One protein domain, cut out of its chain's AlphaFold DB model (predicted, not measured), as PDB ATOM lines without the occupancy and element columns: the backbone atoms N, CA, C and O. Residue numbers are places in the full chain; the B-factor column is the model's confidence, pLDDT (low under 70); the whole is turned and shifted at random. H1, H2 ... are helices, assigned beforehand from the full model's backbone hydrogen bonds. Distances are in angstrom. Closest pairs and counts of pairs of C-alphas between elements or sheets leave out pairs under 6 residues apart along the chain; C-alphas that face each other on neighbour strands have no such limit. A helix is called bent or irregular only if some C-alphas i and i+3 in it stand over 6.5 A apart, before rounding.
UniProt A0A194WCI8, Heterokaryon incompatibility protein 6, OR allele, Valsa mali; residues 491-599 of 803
ATOM      1  N   CYS A 491     100.062 128.069 166.287       72.50
ATOM      2  CA  CYS A 491      99.332 127.717 165.073       72.50
ATOM      3  C   CYS A 491      98.344 128.807 164.625       72.50
ATOM      4  O   CYS A 491      97.178 128.543 164.315       72.50
ATOM      5  N   LYS A 492      98.794 130.064 164.627       78.94
ATOM      6  CA  LYS A 492      97.970 131.197 164.212       78.94
ATOM      7  C   LYS A 492      97.733 131.101 162.710       78.94
ATOM      8  O   LYS A 492      98.572 130.596 161.972       78.94
ATOM      9  N   LEU A 493      96.624 131.677 162.241       79.31
ATOM     10  CA  LEU A 493      96.289 131.721 160.811       79.31
ATOM     11  C   LEU A 493      97.456 132.249 159.953       79.31
ATOM     12  O   LEU A 493      97.727 131.703 158.893       79.31
ATOM     13  N   GLY A 494      98.191 133.264 160.423       80.69
ATOM     14  CA  GLY A 494      99.383 133.754 159.720       80.69
ATOM     15  C   GLY A 494     100.474 132.689 159.542       80.69
ATOM     16  O   GLY A 494     101.049 132.596 158.462       80.69
ATOM     17  N   ASP A 495     100.715 131.857 160.556       84.00
ATOM     18  CA  ASP A 495     101.823 130.895 160.589       84.00
ATOM     19  C   ASP A 495     101.675 129.845 159.476       84.00
ATOM     20  O   ASP A 495     102.608 129.617 158.704       84.00
ATOM     21  N   TYR A 496     100.487 129.238 159.344       86.81
ATOM     22  CA  TYR A 496     100.246 128.212 158.324       86.81
ATOM     23  C   TYR A 496      99.941 128.773 156.927       86.81
ATOM     24  O   TYR A 496     100.279 128.115 155.945       86.81
ATOM     25  N   LEU A 497      99.399 129.994 156.795       90.50
ATOM     26  CA  LEU A 497      99.310 130.659 155.485       90.50
ATOM     27  C   LEU A 497     100.707 130.993 154.923       90.50
ATOM     28  O   LEU A 497     100.979 130.732 153.750       90.50
ATOM     29  N   MET A 498     101.618 131.513 155.756       89.25
ATOM     30  CA  MET A 498     102.996 131.823 155.341       89.25
ATOM     31  C   MET A 498     103.820 130.558 155.070       89.25
ATOM     32  O   MET A 498     104.609 130.530 154.124       89.25
ATOM     33  N   ALA A 499     103.607 129.489 155.845       93.12
ATOM     34  CA  ALA A 499     104.206 128.190 155.560       93.12
ATOM     35  C   ALA A 499     103.708 127.615 154.224       93.12
ATOM     36  O   ALA A 499     104.537 127.251 153.397       93.12
ATOM     37  N   PHE A 500     102.393 127.622 153.955       94.19
ATOM     38  CA  PHE A 500     101.829 127.182 152.671       94.19
ATOM     39  C   PHE A 500     102.475 127.899 151.476       94.19
ATOM     40  O   PHE A 500     102.928 127.240 150.542       94.19
ATOM     41  N   LEU A 501     102.590 129.232 151.535       92.81
ATOM     42  CA  LEU A 501     103.259 130.038 150.506       92.81
ATOM     43  C   LEU A 501     104.716 129.613 150.288       92.81
ATOM     44  O   LEU A 501     105.133 129.380 149.154       92.81
ATOM     45  N   HIS A 502     105.492 129.474 151.366       92.88
ATOM     46  CA  HIS A 502     106.897 129.074 151.281       92.88
ATOM     47  C   HIS A 502     107.065 127.633 150.774       92.88
ATOM     48  O   HIS A 502     108.011 127.333 150.047       92.88
ATOM     49  N   TRP A 503     106.175 126.719 151.157       94.44
ATOM     50  CA  TRP A 503     106.231 125.319 150.738       94.44
ATOM     51  C   TRP A 503     105.826 125.164 149.264       94.44
ATOM     52  O   TRP A 503     106.515 124.469 148.520       94.44
ATOM     53  N   ARG A 504     104.800 125.898 148.806       92.19
ATOM     54  CA  ARG A 504     104.431 125.999 147.384       92.19
ATOM     55  C   ARG A 504     105.556 126.622 146.550       92.19
ATOM     56  O   ARG A 504     105.852 126.113 145.476       92.19
ATOM     57  N   ALA A 505     106.236 127.654 147.055       89.88
ATOM     58  CA  ALA A 505     107.396 128.243 146.378       89.88
ATOM     59  C   ALA A 505     108.557 127.240 146.221       89.88
ATOM     60  O   ALA A 505     109.114 127.128 145.131       89.88
ATOM     61  N   LEU A 506     108.882 126.466 147.266       89.19
ATOM     62  CA  LEU A 506     109.889 125.396 147.188       89.19
ATOM     63  C   LEU A 506     109.510 124.289 146.198       89.19
ATOM     64  O   LEU A 506     110.387 123.754 145.527       89.19
ATOM     65  N   LEU A 507     108.227 123.934 146.118       88.19
ATOM     66  CA  LEU A 507     107.729 122.936 145.174       88.19
ATOM     67  C   LEU A 507     107.844 123.426 143.726       88.19
ATOM     68  O   LEU A 507     108.369 122.708 142.879       88.19
ATOM     69  N   LEU A 508     107.382 124.648 143.444       85.38
ATOM     70  CA  LEU A 508     107.456 125.233 142.105       85.38
ATOM     71  C   LEU A 508     108.913 125.389 141.641       85.38
ATOM     72  O   LEU A 508     109.207 125.081 140.489       85.38
ATOM     73  N   ASP A 509     109.835 125.751 142.542       82.81
ATOM     74  CA  ASP A 509     111.259 125.910 142.215       82.81
ATOM     75  C   ASP A 509     111.956 124.604 141.782       82.81
ATOM     76  O   ASP A 509     112.916 124.626 141.014       82.81
ATOM     77  N   LYS A 510     111.452 123.439 142.215       71.88
ATOM     78  CA  LYS A 510     111.952 122.128 141.760       71.88
ATOM     79  C   LYS A 510     111.475 121.748 140.357       71.88
ATOM     80  O   LYS A 510     112.087 120.879 139.740       71.88
ATOM     81  N   PHE A 511     110.379 122.341 139.878       68.56
ATOM     82  CA  PHE A 511     109.586 121.820 138.760       68.56
ATOM     83  C   PHE A 511     109.143 122.916 137.768       68.56
ATOM     84  O   PHE A 511     108.044 122.860 137.199       68.56
ATOM     85  N   HIS A 512     110.016 123.905 137.528       65.38
ATOM     86  CA  HIS A 512     109.833 124.944 136.501       65.38
ATOM     87  C   HIS A 512     109.511 124.343 135.121       65.38
ATOM     88  O   HIS A 512     108.551 124.778 134.484       65.38
ATOM     89  N   ASP A 513     110.232 123.285 134.732       63.75
ATOM     90  CA  ASP A 513     110.133 122.607 133.426       63.75
ATOM     91  C   ASP A 513     109.055 121.503 133.355       63.75
ATOM     92  O   ASP A 513     108.971 120.772 132.367       63.75
ATOM     93  N   ALA A 514     108.239 121.323 134.400       67.00
ATOM     94  CA  ALA A 514     107.171 120.325 134.380       67.00
ATOM     95  C   ALA A 514     106.011 120.751 133.463       67.00
ATOM     96  O   ALA A 514     105.517 121.878 133.551       67.00
ATOM     97  N   ASP A 515     105.532 119.814 132.640       78.81
ATOM     98  CA  ASP A 515     104.313 119.972 131.847       78.81
ATOM     99  C   ASP A 515     103.066 120.187 132.732       78.81
ATOM    100  O   ASP A 515     103.075 119.945 133.943       78.81
ATOM    101  N   GLY A 516     101.969 120.647 132.124       79.38
ATOM    102  CA  GLY A 516     100.745 120.999 132.850       79.38
ATOM    103  C   GLY A 516     100.091 119.834 133.602       79.38
ATOM    104  O   GLY A 516      99.514 120.048 134.669       79.38
ATOM    105  N   GLU A 517     100.205 118.601 133.106       82.94
ATOM    106  CA  GLU A 517      99.622 117.431 133.766       82.94
ATOM    107  C   GLU A 517     100.484 116.998 134.958       82.94
ATOM    108  O   GLU A 517      99.979 116.815 136.069       82.94
ATOM    109  N   ARG A 518     101.809 116.930 134.769       81.75
ATOM    110  CA  ARG A 518     102.775 116.661 135.840       81.75
ATOM    111  C   ARG A 518     102.717 117.730 136.931       81.75
ATOM    112  O   ARG A 518     102.730 117.376 138.108       81.75
ATOM    113  N   ARG A 519     102.597 119.013 136.572       83.56
ATOM    114  CA  ARG A 519     102.400 120.118 137.528       83.56
ATOM    115  C   ARG A 519     101.109 119.948 138.327       83.56
ATOM    116  O   ARG A 519     101.152 120.063 139.548       83.56
ATOM    117  N   THR A 520     100.002 119.596 137.671       84.88
ATOM    118  CA  THR A 520      98.722 119.320 138.350       84.88
ATOM    119  C   THR A 520      98.867 118.177 139.362       84.88
ATOM    120  O   THR A 520      98.512 118.345 140.527       84.88
ATOM    121  N   ARG A 521      99.478 117.051 138.963       85.19
ATOM    122  CA  ARG A 521      99.720 115.901 139.855       85.19
ATOM    123  C   ARG A 521     100.601 116.258 141.063       85.19
ATOM    124  O   ARG A 521     100.286 115.865 142.182       85.19
ATOM    125  N   LEU A 522     101.657 117.054 140.872       86.62
ATOM    126  CA  LEU A 522     102.523 117.526 141.966       86.62
ATOM    127  C   LEU A 522     101.778 118.435 142.964       86.62
ATOM    128  O   LEU A 522     102.041 118.386 144.164       86.62
ATOM    129  N   LEU A 523     100.836 119.252 142.491       88.25
ATOM    130  CA  LEU A 523     100.020 120.126 143.341       88.25
ATOM    131  C   LEU A 523      98.932 119.362 144.103       88.25
ATOM    132  O   LEU A 523      98.650 119.684 145.260       88.25
ATOM    133  N   GLU A 524      98.378 118.309 143.502       88.06
ATOM    134  CA  GLU A 524      97.508 117.348 144.181       88.06
ATOM    135  C   GLU A 524      98.270 116.627 145.306       88.06
ATOM    136  O   GLU A 524      97.807 116.595 146.450       88.06
ATOM    137  N   GLU A 525      99.471 116.107 145.022       89.12
ATOM    138  CA  GLU A 525     100.328 115.460 146.023       89.12
ATOM    139  C   GLU A 525     100.745 116.413 147.146       89.12
ATOM    140  O   GLU A 525     100.741 116.010 148.313       89.12
ATOM    141  N   PHE A 526     101.027 117.679 146.835       92.31
ATOM    142  CA  PHE A 526     101.295 118.715 147.831       92.31
ATOM    143  C   PHE A 526     100.085 118.963 148.739       92.31
ATOM    144  O   PHE A 526     100.213 118.855 149.961       92.31
ATOM    145  N   CYS A 527      98.902 119.205 148.162       90.94
ATOM    146  CA  CYS A 527      97.663 119.434 148.914       90.94
ATOM    147  C   CYS A 527      97.281 118.235 149.797       90.94
ATOM    148  O   CYS A 527      96.802 118.429 150.913       90.94
ATOM    149  N   LEU A 528      97.527 117.005 149.329       90.44
ATOM    150  CA  LEU A 528      97.353 115.778 150.114       90.44
ATOM    151  C   LEU A 528      98.450 115.587 151.175       90.44
ATOM    152  O   LEU A 528      98.195 114.970 152.204       90.44
ATOM    153  N   THR A 529      99.667 116.088 150.959       93.31
ATOM    154  CA  THR A 529     100.769 115.969 151.929       93.31
ATOM    155  C   THR A 529     100.555 116.899 153.120       93.31
ATOM    156  O   THR A 529     100.640 116.453 154.264       93.31
ATOM    157  N   ILE A 530     100.188 118.163 152.879       92.25
ATOM    158  CA  ILE A 530      99.934 119.138 153.955       92.25
ATOM    159  C   ILE A 530      98.671 118.818 154.780       92.25
ATOM    160  O   ILE A 530      98.544 119.281 155.912       92.25
ATOM    161  N   SER A 531      97.763 117.989 154.249       89.56
ATOM    162  CA  SER A 531      96.581 117.469 154.950       89.56
ATOM    163  C   SER A 531      96.742 116.037 155.493       89.56
ATOM    164  O   SER A 531      95.768 115.442 155.962       89.56
ATOM    165  N   LEU A 532      97.960 115.472 155.470       89.81
ATOM    166  CA  LEU A 532      98.278 114.114 155.951       89.81
ATOM    167  C   LEU A 532      97.419 113.009 155.298       89.81
ATOM    168  O   LEU A 532      96.990 112.052 155.942       89.81
ATOM    169  N   GLY A 533      97.135 113.156 154.005       84.12
ATOM    170  CA  GLY A 533      96.335 112.238 153.191       84.12
ATOM    171  C   GLY A 533      94.817 112.402 153.331       84.12
ATOM    172  O   GLY A 533      94.075 111.803 152.554       84.12
ATOM    173  N   HIS A 534      94.333 113.222 154.270       73.06
ATOM    174  CA  HIS A 534      92.904 113.510 154.400       73.06
ATOM    175  C   HIS A 534      92.456 114.546 153.368       73.06
ATOM    176  O   HIS A 534      93.105 115.570 153.188       73.06
ATOM    177  N   GLY A 535      91.328 114.303 152.703       60.50
ATOM    178  CA  GLY A 535      90.772 115.258 151.742       60.50
ATOM    179  C   GLY A 535      89.864 114.635 150.692       60.50
ATOM    180  O   GLY A 535      88.838 115.208 150.341       60.50
ATOM    181  N   SER A 536      90.185 113.417 150.250       52.03
ATOM    182  CA  SER A 536      89.309 112.646 149.367       52.03
ATOM    183  C   SER A 536      88.582 111.555 150.150       52.03
ATOM    184  O   SER A 536      89.140 110.495 150.438       52.03
ATOM    185  N   THR A 537      87.316 111.798 150.493       41.75
ATOM    186  CA  THR A 537      86.413 110.728 150.937       41.75
ATOM    187  C   THR A 537      86.223 109.747 149.781       41.75
ATOM    188  O   THR A 537      85.629 110.100 148.766       41.75
ATOM    189  N   ASN A 538      86.736 108.526 149.938       40.50
ATOM    190  CA  ASN A 538      86.678 107.429 148.962       40.50
ATOM    191  C   ASN A 538      87.488 107.637 147.659       40.50
ATOM    192  O   ASN A 538      87.259 106.931 146.681       40.50
ATOM    193  N   GLY A 539      88.455 108.560 147.635       47.12
ATOM    194  CA  GLY A 539      89.509 108.624 146.605       47.12
ATOM    195  C   GLY A 539      89.113 109.098 145.198       47.12
ATOM    196  O   GLY A 539      90.001 109.329 144.385       47.12
ATOM    197  N   GLN A 540      87.823 109.274 144.892       45.94
ATOM    198  CA  GLN A 540      87.347 109.657 143.550       45.94
ATOM    199  C   GLN A 540      87.305 111.174 143.287       45.94
ATOM    200  O   GLN A 540      86.941 111.591 142.192       45.94
ATOM    201  N   ASP A 541      87.652 112.006 144.273       62.38
ATOM    202  CA  ASP A 541      87.346 113.450 144.261       62.38
ATOM    203  C   ASP A 541      88.572 114.326 144.624       62.38
ATOM    204  O   ASP A 541      88.465 115.373 145.263       62.38
ATOM    205  N   SER A 542      89.786 113.867 144.291       64.88
ATOM    206  CA  SER A 542      91.047 114.502 144.720       64.88
ATOM    207  C   SER A 542      91.352 115.835 144.023       64.88
ATOM    208  O   SER A 542      91.745 116.788 144.693       64.88
ATOM    209  N   ASN A 543      91.070 115.963 142.722       69.19
ATOM    210  CA  ASN A 543      91.158 117.238 141.988       69.19
ATOM    211  C   ASN A 543      90.304 118.345 142.636       69.19
ATOM    212  O   ASN A 543      90.714 119.504 142.724       69.19
ATOM    213  N   LYS A 544      89.123 117.983 143.149       79.50
ATOM    214  CA  LYS A 544      88.244 118.888 143.895       79.50
ATOM    215  C   LYS A 544      88.809 119.219 145.275       79.50
ATOM    216  O   LYS A 544      88.666 120.359 145.699       79.50
ATOM    217  N   TRP A 545      89.493 118.290 145.951       82.50
ATOM    218  CA  TRP A 545      90.224 118.600 147.186       82.50
ATOM    219  C   TRP A 545      91.376 119.585 146.954       82.50
ATOM    220  O   TRP A 545      91.481 120.568 147.684       82.50
ATOM    221  N   MET A 546      92.195 119.376 145.915       86.75
ATOM    222  CA  MET A 546      93.247 120.320 145.514       86.75
ATOM    223  C   MET A 546      92.654 121.706 145.239       86.75
ATOM    224  O   MET A 546      93.135 122.698 145.789       86.75
ATOM    225  N   LYS A 547      91.556 121.775 144.469       85.62
ATOM    226  CA  LYS A 547      90.839 123.034 144.242       85.62
ATOM    227  C   LYS A 547      90.350 123.661 145.551       85.62
ATOM    228  O   LYS A 547      90.657 124.818 145.791       85.62
ATOM    229  N   ILE A 548      89.646 122.921 146.411       86.19
ATOM    230  CA  ILE A 548      89.155 123.421 147.708       86.19
ATOM    231  C   ILE A 548      90.310 123.973 148.553       86.19
ATOM    232  O   ILE A 548      90.176 125.048 149.136       86.19
ATOM    233  N   CYS A 549      91.447 123.275 148.591       88.75
ATOM    234  CA  CYS A 549      92.649 123.715 149.288       88.75
ATOM    235  C   CYS A 549      93.152 125.057 148.732       88.75
ATOM    236  O   CYS A 549      93.267 126.023 149.486       88.75
ATOM    237  N   HIS A 550      93.394 125.149 147.421       90.50
ATOM    238  CA  HIS A 550      93.825 126.395 146.789       90.50
ATOM    239  C   HIS A 550      92.800 127.530 146.963       90.50
ATOM    240  O   HIS A 550      93.202 128.620 147.358       90.50
ATOM    241  N   ASP A 551      91.500 127.278 146.763       89.44
ATOM    242  CA  ASP A 551      90.414 128.256 146.929       89.44
ATOM    243  C   ASP A 551      90.446 128.887 148.338       89.44
ATOM    244  O   ASP A 551      90.366 130.110 148.488       89.44
ATOM    245  N   HIS A 552      90.615 128.071 149.386       90.00
ATOM    246  CA  HIS A 552      90.632 128.540 150.775       90.00
ATOM    247  C   HIS A 552      91.936 129.260 151.142       90.00
ATOM    248  O   HIS A 552      91.885 130.324 151.767       90.00
ATOM    249  N   PHE A 553      93.097 128.717 150.756       92.44
ATOM    250  CA  PHE A 553      94.387 129.359 151.022       92.44
ATOM    251  C   PHE A 553      94.526 130.675 150.241       92.44
ATOM    252  O   PHE A 553      94.793 131.703 150.859       92.44
ATOM    253  N   ALA A 554      94.281 130.691 148.925       92.25
ATOM    254  CA  ALA A 554      94.393 131.890 148.089       92.25
ATOM    255  C   ALA A 554      93.485 133.026 148.580       92.25
ATOM    256  O   ALA A 554      93.946 134.154 148.758       92.25
ATOM    257  N   THR A 555      92.216 132.717 148.870       90.75
ATOM    258  CA  THR A 555      91.241 133.701 149.359       90.75
ATOM    259  C   THR A 555      91.649 134.292 150.713       90.75
ATOM    260  O   THR A 555      91.607 135.509 150.887       90.75
ATOM    261  N   LEU A 556      92.090 133.468 151.674       88.19
ATOM    262  CA  LEU A 556      92.505 133.963 152.994       88.19
ATOM    263  C   LEU A 556      93.864 134.674 152.979       88.19
ATOM    264  O   LEU A 556      94.069 135.583 153.785       88.19
ATOM    265  N   ILE A 557      94.775 134.307 152.073       90.06
ATOM    266  CA  ILE A 557      96.030 135.038 151.859       90.06
ATOM    267  C   ILE A 557      95.726 136.406 151.250       90.06
ATOM    268  O   ILE A 557      96.127 137.406 151.831       90.06
ATOM    269  N   SER A 558      94.966 136.469 150.152       88.62
ATOM    270  CA  SER A 558      94.601 137.731 149.491       88.62
ATOM    271  C   SER A 558      93.841 138.679 150.427       88.62
ATOM    272  O   SER A 558      94.141 139.868 150.463       88.62
ATOM    273  N   TYR A 559      92.931 138.161 151.262       85.75
ATOM    274  CA  TYR A 559      92.220 138.971 152.257       85.75
ATOM    275  C   TYR A 559      93.134 139.509 153.377       85.75
ATOM    276  O   TYR A 559      92.902 140.599 153.895       85.75
ATOM    277  N   ARG A 560      94.161 138.750 153.789       82.56
ATOM    278  CA  ARG A 560      95.060 139.120 154.901       82.56
ATOM    279  C   ARG A 560      96.287 139.922 154.454       82.56
ATOM    280  O   ARG A 560      96.845 140.663 155.256       82.56
ATOM    281  N   LEU A 561      96.726 139.737 153.213       83.94
ATOM    282  CA  LEU A 561      97.937 140.297 152.613       83.94
ATOM    283  C   LEU A 561      97.620 140.772 151.175       83.94
ATOM    284  O   LEU A 561      98.127 140.181 150.222       83.94
ATOM    285  N   PRO A 562      96.778 141.809 150.990       83.00
ATOM    286  CA  PRO A 562      96.315 142.234 149.662       83.00
ATOM    287  C   PRO A 562      97.453 142.687 148.733       83.00
ATOM    288  O   PRO A 562      97.392 142.456 147.530       83.00
ATOM    289  N   GLU A 563      98.526 143.251 149.295       85.56
ATOM    290  CA  GLU A 563      99.727 143.678 148.561       85.56
ATOM    291  C   GLU A 563     100.655 142.512 148.154       85.56
ATOM    292  O   GLU A 563     101.648 142.716 147.450       85.56
ATOM    293  N   LEU A 564     100.391 141.279 148.610       83.56
ATOM    294  CA  LEU A 564     101.215 140.119 148.273       83.56
ATOM    295  C   LEU A 564     100.762 139.512 146.940       83.56
ATOM    296  O   LEU A 564      99.823 138.718 146.885       83.56
ATOM    297  N   ALA A 565     101.489 139.837 145.872       83.25
ATOM    298  CA  ALA A 565     101.301 139.218 144.565       83.25
ATOM    299  C   ALA A 565     101.457 137.684 144.646       83.25
ATOM    300  O   ALA A 565     102.540 137.168 144.932       83.25
ATOM    301  N   LEU A 566     100.367 136.962 144.379       87.31
ATOM    302  CA  LEU A 566     100.365 135.505 144.251       87.31
ATOM    303  C   LEU A 566     100.805 135.090 142.844       87.31
ATOM    304  O   LEU A 566     100.685 135.855 141.885       87.31
ATOM    305  N   ASP A 567     101.283 133.854 142.705       86.75
ATOM    306  CA  ASP A 567     101.519 133.282 141.381       86.75
ATOM    307  C   ASP A 567     100.198 133.158 140.592       86.75
ATOM    308  O   ASP A 567      99.114 133.066 141.170       86.75
ATOM    309  N   ARG A 568     100.281 133.164 139.254       85.31
ATOM    310  CA  ARG A 568      99.105 133.264 138.368       85.31
ATOM    311  C   ARG A 568      98.079 132.141 138.565       85.31
ATOM    312  O   ARG A 568      96.897 132.369 138.326       85.31
ATOM    313  N   GLU A 569      98.516 130.948 138.956       86.25
ATOM    314  CA  GLU A 569      97.622 129.815 139.190       86.25
ATOM    315  C   GLU A 569      96.896 129.987 140.529       86.25
ATOM    316  O   GLU A 569      95.667 129.969 140.559       86.25
ATOM    317  N   LEU A 570      97.627 130.263 141.615       89.31
ATOM    318  CA  LEU A 570      97.033 130.497 142.935       89.31
ATOM    319  C   LEU A 570      96.135 131.749 142.954       89.31
ATOM    320  O   LEU A 570      95.085 131.741 143.590       89.31
ATOM    321  N   ALA A 571      96.489 132.799 142.208       88.75
ATOM    322  CA  ALA A 571      95.646 133.981 142.021       88.75
ATOM    323  C   ALA A 571      94.297 133.652 141.347       88.75
ATOM    324  O   ALA A 571      93.285 134.278 141.655       88.75
ATOM    325  N   GLY A 572      94.255 132.636 140.475       87.50
ATOM    326  CA  GLY A 572      93.025 132.149 139.838       87.50
ATOM    327  C   GLY A 572      92.041 131.457 140.793       87.50
ATOM    328  O   GLY A 572      90.898 131.213 140.409       87.50
ATOM    329  N   HIS A 573      92.464 131.169 142.027       88.81
ATOM    330  CA  HIS A 573      91.657 130.551 143.082       88.81
ATOM    331  C   HIS A 573      91.078 131.562 144.100       88.81
ATOM    332  O   HIS A 573      90.411 131.162 145.053       88.81
ATOM    333  N   ILE A 574      91.302 132.872 143.933       87.00
ATOM    334  CA  ILE A 574      90.754 133.893 144.844       87.00
ATOM    335  C   ILE A 574      89.238 134.043 144.623       87.00
ATOM    336  O   ILE A 574      88.784 134.372 143.526       87.00
ATOM    337  N   ALA A 575      88.439 133.853 145.677       81.69
ATOM    338  CA  ALA A 575      86.997 134.085 145.634       81.69
ATOM    339  C   ALA A 575      86.677 135.586 145.493       81.69
ATOM    340  O   ALA A 575      87.124 136.409 146.290       81.69
ATOM    341  N   SER A 576      85.853 135.942 144.505       70.56
ATOM    342  CA  SER A 576      85.637 137.337 144.083       70.56
ATOM    343  C   SER A 576      84.827 138.215 145.046       70.56
ATOM    344  O   SER A 576      84.802 139.428 144.867       70.56
ATOM    345  N   ASN A 577      84.170 137.638 146.059       68.56
ATOM    346  CA  ASN A 577      83.504 138.363 147.146       68.56
ATOM    347  C   ASN A 577      83.500 137.509 148.424       68.56
ATOM    348  O   ASN A 577      82.901 136.434 148.443       68.56
ATOM    349  N   LEU A 578      84.111 138.001 149.508       72.75
ATOM    350  CA  LEU A 578      84.142 137.325 150.810       72.75
ATOM    351  C   LEU A 578      83.418 138.163 151.872       72.75
ATOM    352  O   LEU A 578      83.862 139.252 152.228       72.75
ATOM    353  N   SER A 579      82.309 137.648 152.406       73.06
ATOM    354  CA  SER A 579      81.617 138.276 153.537       73.06
ATOM    355  C   SER A 579      82.339 137.995 154.860       73.06
ATOM    356  O   SER A 579      83.068 137.009 154.983       73.06
ATOM    357  N   VAL A 580      82.083 138.813 155.887       63.62
ATOM    358  CA  VAL A 580      82.638 138.613 157.243       63.62
ATOM    359  C   VAL A 580      82.316 137.212 157.785       63.62
ATOM    360  O   VAL A 580      83.188 136.551 158.340       63.62
ATOM    361  N   SER A 581      81.092 136.718 157.565       63.66
ATOM    362  CA  SER A 581      80.703 135.344 157.925       63.66
ATOM    363  C   SER A 581      81.494 134.298 157.126       63.66
ATOM    364  O   SER A 581      82.055 133.366 157.702       63.66
ATOM    365  N   GLY A 582      81.636 134.500 155.808       71.62
ATOM    366  CA  GLY A 582      82.438 133.636 154.940       71.62
ATOM    367  C   GLY A 582      83.898 133.527 155.389       71.62
ATOM    368  O   GLY A 582      84.431 132.424 155.447       71.62
ATOM    369  N   TYR A 583      84.525 134.638 155.789       70.56
ATOM    370  CA  TYR A 583      85.896 134.643 156.312       70.56
ATOM    371  C   TYR A 583      86.064 133.724 157.534       70.56
ATOM    372  O   TYR A 583      87.021 132.950 157.595       70.56
ATOM    373  N   TYR A 584      85.122 133.750 158.485       66.62
ATOM    374  CA  TYR A 584      85.169 132.858 159.648       66.62
ATOM    375  C   TYR A 584      84.974 131.386 159.271       66.62
ATOM    376  O   TYR A 584      85.700 130.538 159.793       66.62
ATOM    377  N   VAL A 585      84.070 131.078 158.333       72.56
ATOM    378  CA  VAL A 585      83.870 129.709 157.824       72.56
ATOM    379  C   VAL A 585      85.132 129.189 157.125       72.56
ATOM    380  O   VAL A 585      85.594 128.095 157.449       72.56
ATOM    381  N   LEU A 586      85.746 129.984 156.238       78.31
ATOM    382  CA  LEU A 586      87.001 129.625 155.565       78.31
ATOM    383  C   LEU A 586      88.145 129.424 156.573       78.31
ATOM    384  O   LEU A 586      88.895 128.450 156.472       78.31
ATOM    385  N   ARG A 587      88.276 130.313 157.571       79.75
ATOM    386  CA  ARG A 587      89.293 130.197 158.631       79.75
ATOM    387  C   ARG A 587      89.100 128.924 159.454       79.75
ATOM    388  O   ARG A 587      90.081 128.241 159.740       79.75
ATOM    389  N   GLN A 588      87.865 128.614 159.845       74.69
ATOM    390  CA  GLN A 588      87.562 127.411 160.618       74.69
ATOM    391  C   GLN A 588      87.855 126.148 159.798       74.69
ATOM    392  O   GLN A 588      88.518 125.240 160.294       74.69
ATOM    393  N   PHE A 589      87.481 126.136 158.514       82.50
ATOM    394  CA  PHE A 589      87.825 125.053 157.597       82.50
ATOM    395  C   PHE A 589      89.343 124.832 157.499       82.50
ATOM    396  O   PHE A 589      89.785 123.685 157.598       82.50
ATOM    397  N   LEU A 590      90.159 125.890 157.363       83.25
ATOM    398  CA  LEU A 590      91.618 125.721 157.364       83.25
ATOM    399  C   LEU A 590      92.159 125.228 158.714       83.25
ATOM    400  O   LEU A 590      93.071 124.400 158.733       83.25
ATOM    401  N   GLN A 591      91.597 125.676 159.838       80.94
ATOM    402  CA  GLN A 591      92.023 125.220 161.162       80.94
ATOM    403  C   GLN A 591      91.757 123.719 161.372       80.94
ATOM    404  O   GLN A 591      92.642 123.002 161.846       80.94
ATOM    405  N   ASP A 592      90.570 123.248 160.979       77.19
ATOM    406  CA  ASP A 592      90.126 121.859 161.153       77.19
ATOM    407  C   ASP A 592      90.795 120.883 160.169       77.19
ATOM    408  O   ASP A 592      91.001 119.707 160.494       77.19
ATOM    409  N   ASN A 593      91.160 121.350 158.968       82.44
ATOM    410  CA  ASN A 593      91.743 120.510 157.917       82.44
ATOM    411  C   ASN A 593      93.272 120.598 157.819       82.44
ATOM    412  O   ASN A 593      93.898 119.590 157.498       82.44
ATOM    413  N   PHE A 594      93.895 121.726 158.168       86.69
ATOM    414  CA  PHE A 594      95.333 121.944 157.960       86.69
ATOM    415  C   PHE A 594      96.070 122.394 159.226       86.69
ATOM    416  O   PHE A 594      97.101 121.809 159.548       86.69
ATOM    417  N   GLY A 595      95.534 123.360 159.982       80.38
ATOM    418  CA  GLY A 595      96.221 123.966 161.135       80.38
ATOM    419  C   GLY A 595      96.780 122.934 162.123       80.38
ATOM    420  O   GLY A 595      97.994 122.816 162.287       80.38
ATOM    421  N   SER A 596      95.914 122.096 162.698       75.31
ATOM    422  CA  SER A 596      96.306 121.036 163.647       75.31
ATOM    423  C   SER A 596      97.239 119.956 163.071       75.31
ATOM    424  O   SER A 596      97.903 119.253 163.831       75.31
ATOM    425  N   ARG A 597      97.316 119.816 161.739       87.06
ATOM    426  CA  ARG A 597      98.176 118.841 161.044       87.06
ATOM    427  C   ARG A 597      99.569 119.399 160.756       87.06
ATOM    428  O   ARG A 597     100.557 118.678 160.908       87.06
ATOM    429  N   MET A 598      99.628 120.676 160.379       90.88
ATOM    430  CA  MET A 598     100.852 121.423 160.082       90.88
ATOM    431  C   MET A 598     101.582 121.895 161.351       90.88
ATOM    432  O   MET A 598     102.794 122.070 161.306       90.88
ATOM    433  N   MET A 599     100.876 122.093 162.471       88.00
ATOM    434  CA  MET A 599     101.416 122.570 163.754       88.00
ATOM    435  C   MET A 599     102.694 121.829 164.202       88.00
ATOM    436  O   MET A 599     102.693 120.610 164.365       88.00
TER     437      MET A 599
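AT A GLANCE: This is residues 491 to 599 of the 803 residues of the protein "Heterokaryon incompatibility protein 6, OR allele" of Valsa mali (UniProt A0A194WCI8). H3 runs through the core of a compact knot of crossed helices, with H1, H2 and H5 packed round it. The printed part, 109 residues with five named helices, H1 to H5 in chain order, is all helix. Its radius of gyration of the C-alphas is 13.5 A, its spans 38 by 35 by 26 A.

IN THESE COORDINATES: Find C-alpha 542 at (91.047, 114.502, 144.720); from there H3 runs 26.9 A to residue 560. H1 covers residues 493 to 510, 26.5 A; H2, 516 to 530; H4, 568 to 571. H5, residues 580 to 598, ends at (100.852, 121.423, 160.082); it has a kink of 43 degrees near residue 591 and is irregular, C-alphas 593 and 596 being 7.3 A apart.

HOW THE PARTS SIT: At the hub, H3, look for these closest C-alphas: His 552 and Leu 586 of H5, 6.1 A, touching at a steep tilt of 62 degrees; Glu 524 of H2 and Met 546, 5.4 A, touching about perpendicular at 74 degrees; Leu 497 of H1 and Ile 557, 6.6 A, touching at a steep tilt of 59 degrees. H4 only just touches H3, with 3 pairs of C-alphas within 8 A, Ala 554 and Leu 570 closest at 6.0 A. Every O i to N i+4 pair is within hydrogen-bond range in H1, H2 and H3, and 13 of 15 in H5; H4 is too short.

THE WHOLE: The printed part has no cut; the link from H2 to H3 is long, and pLDDT is under 70 at 17 residues, among them 535 to 543.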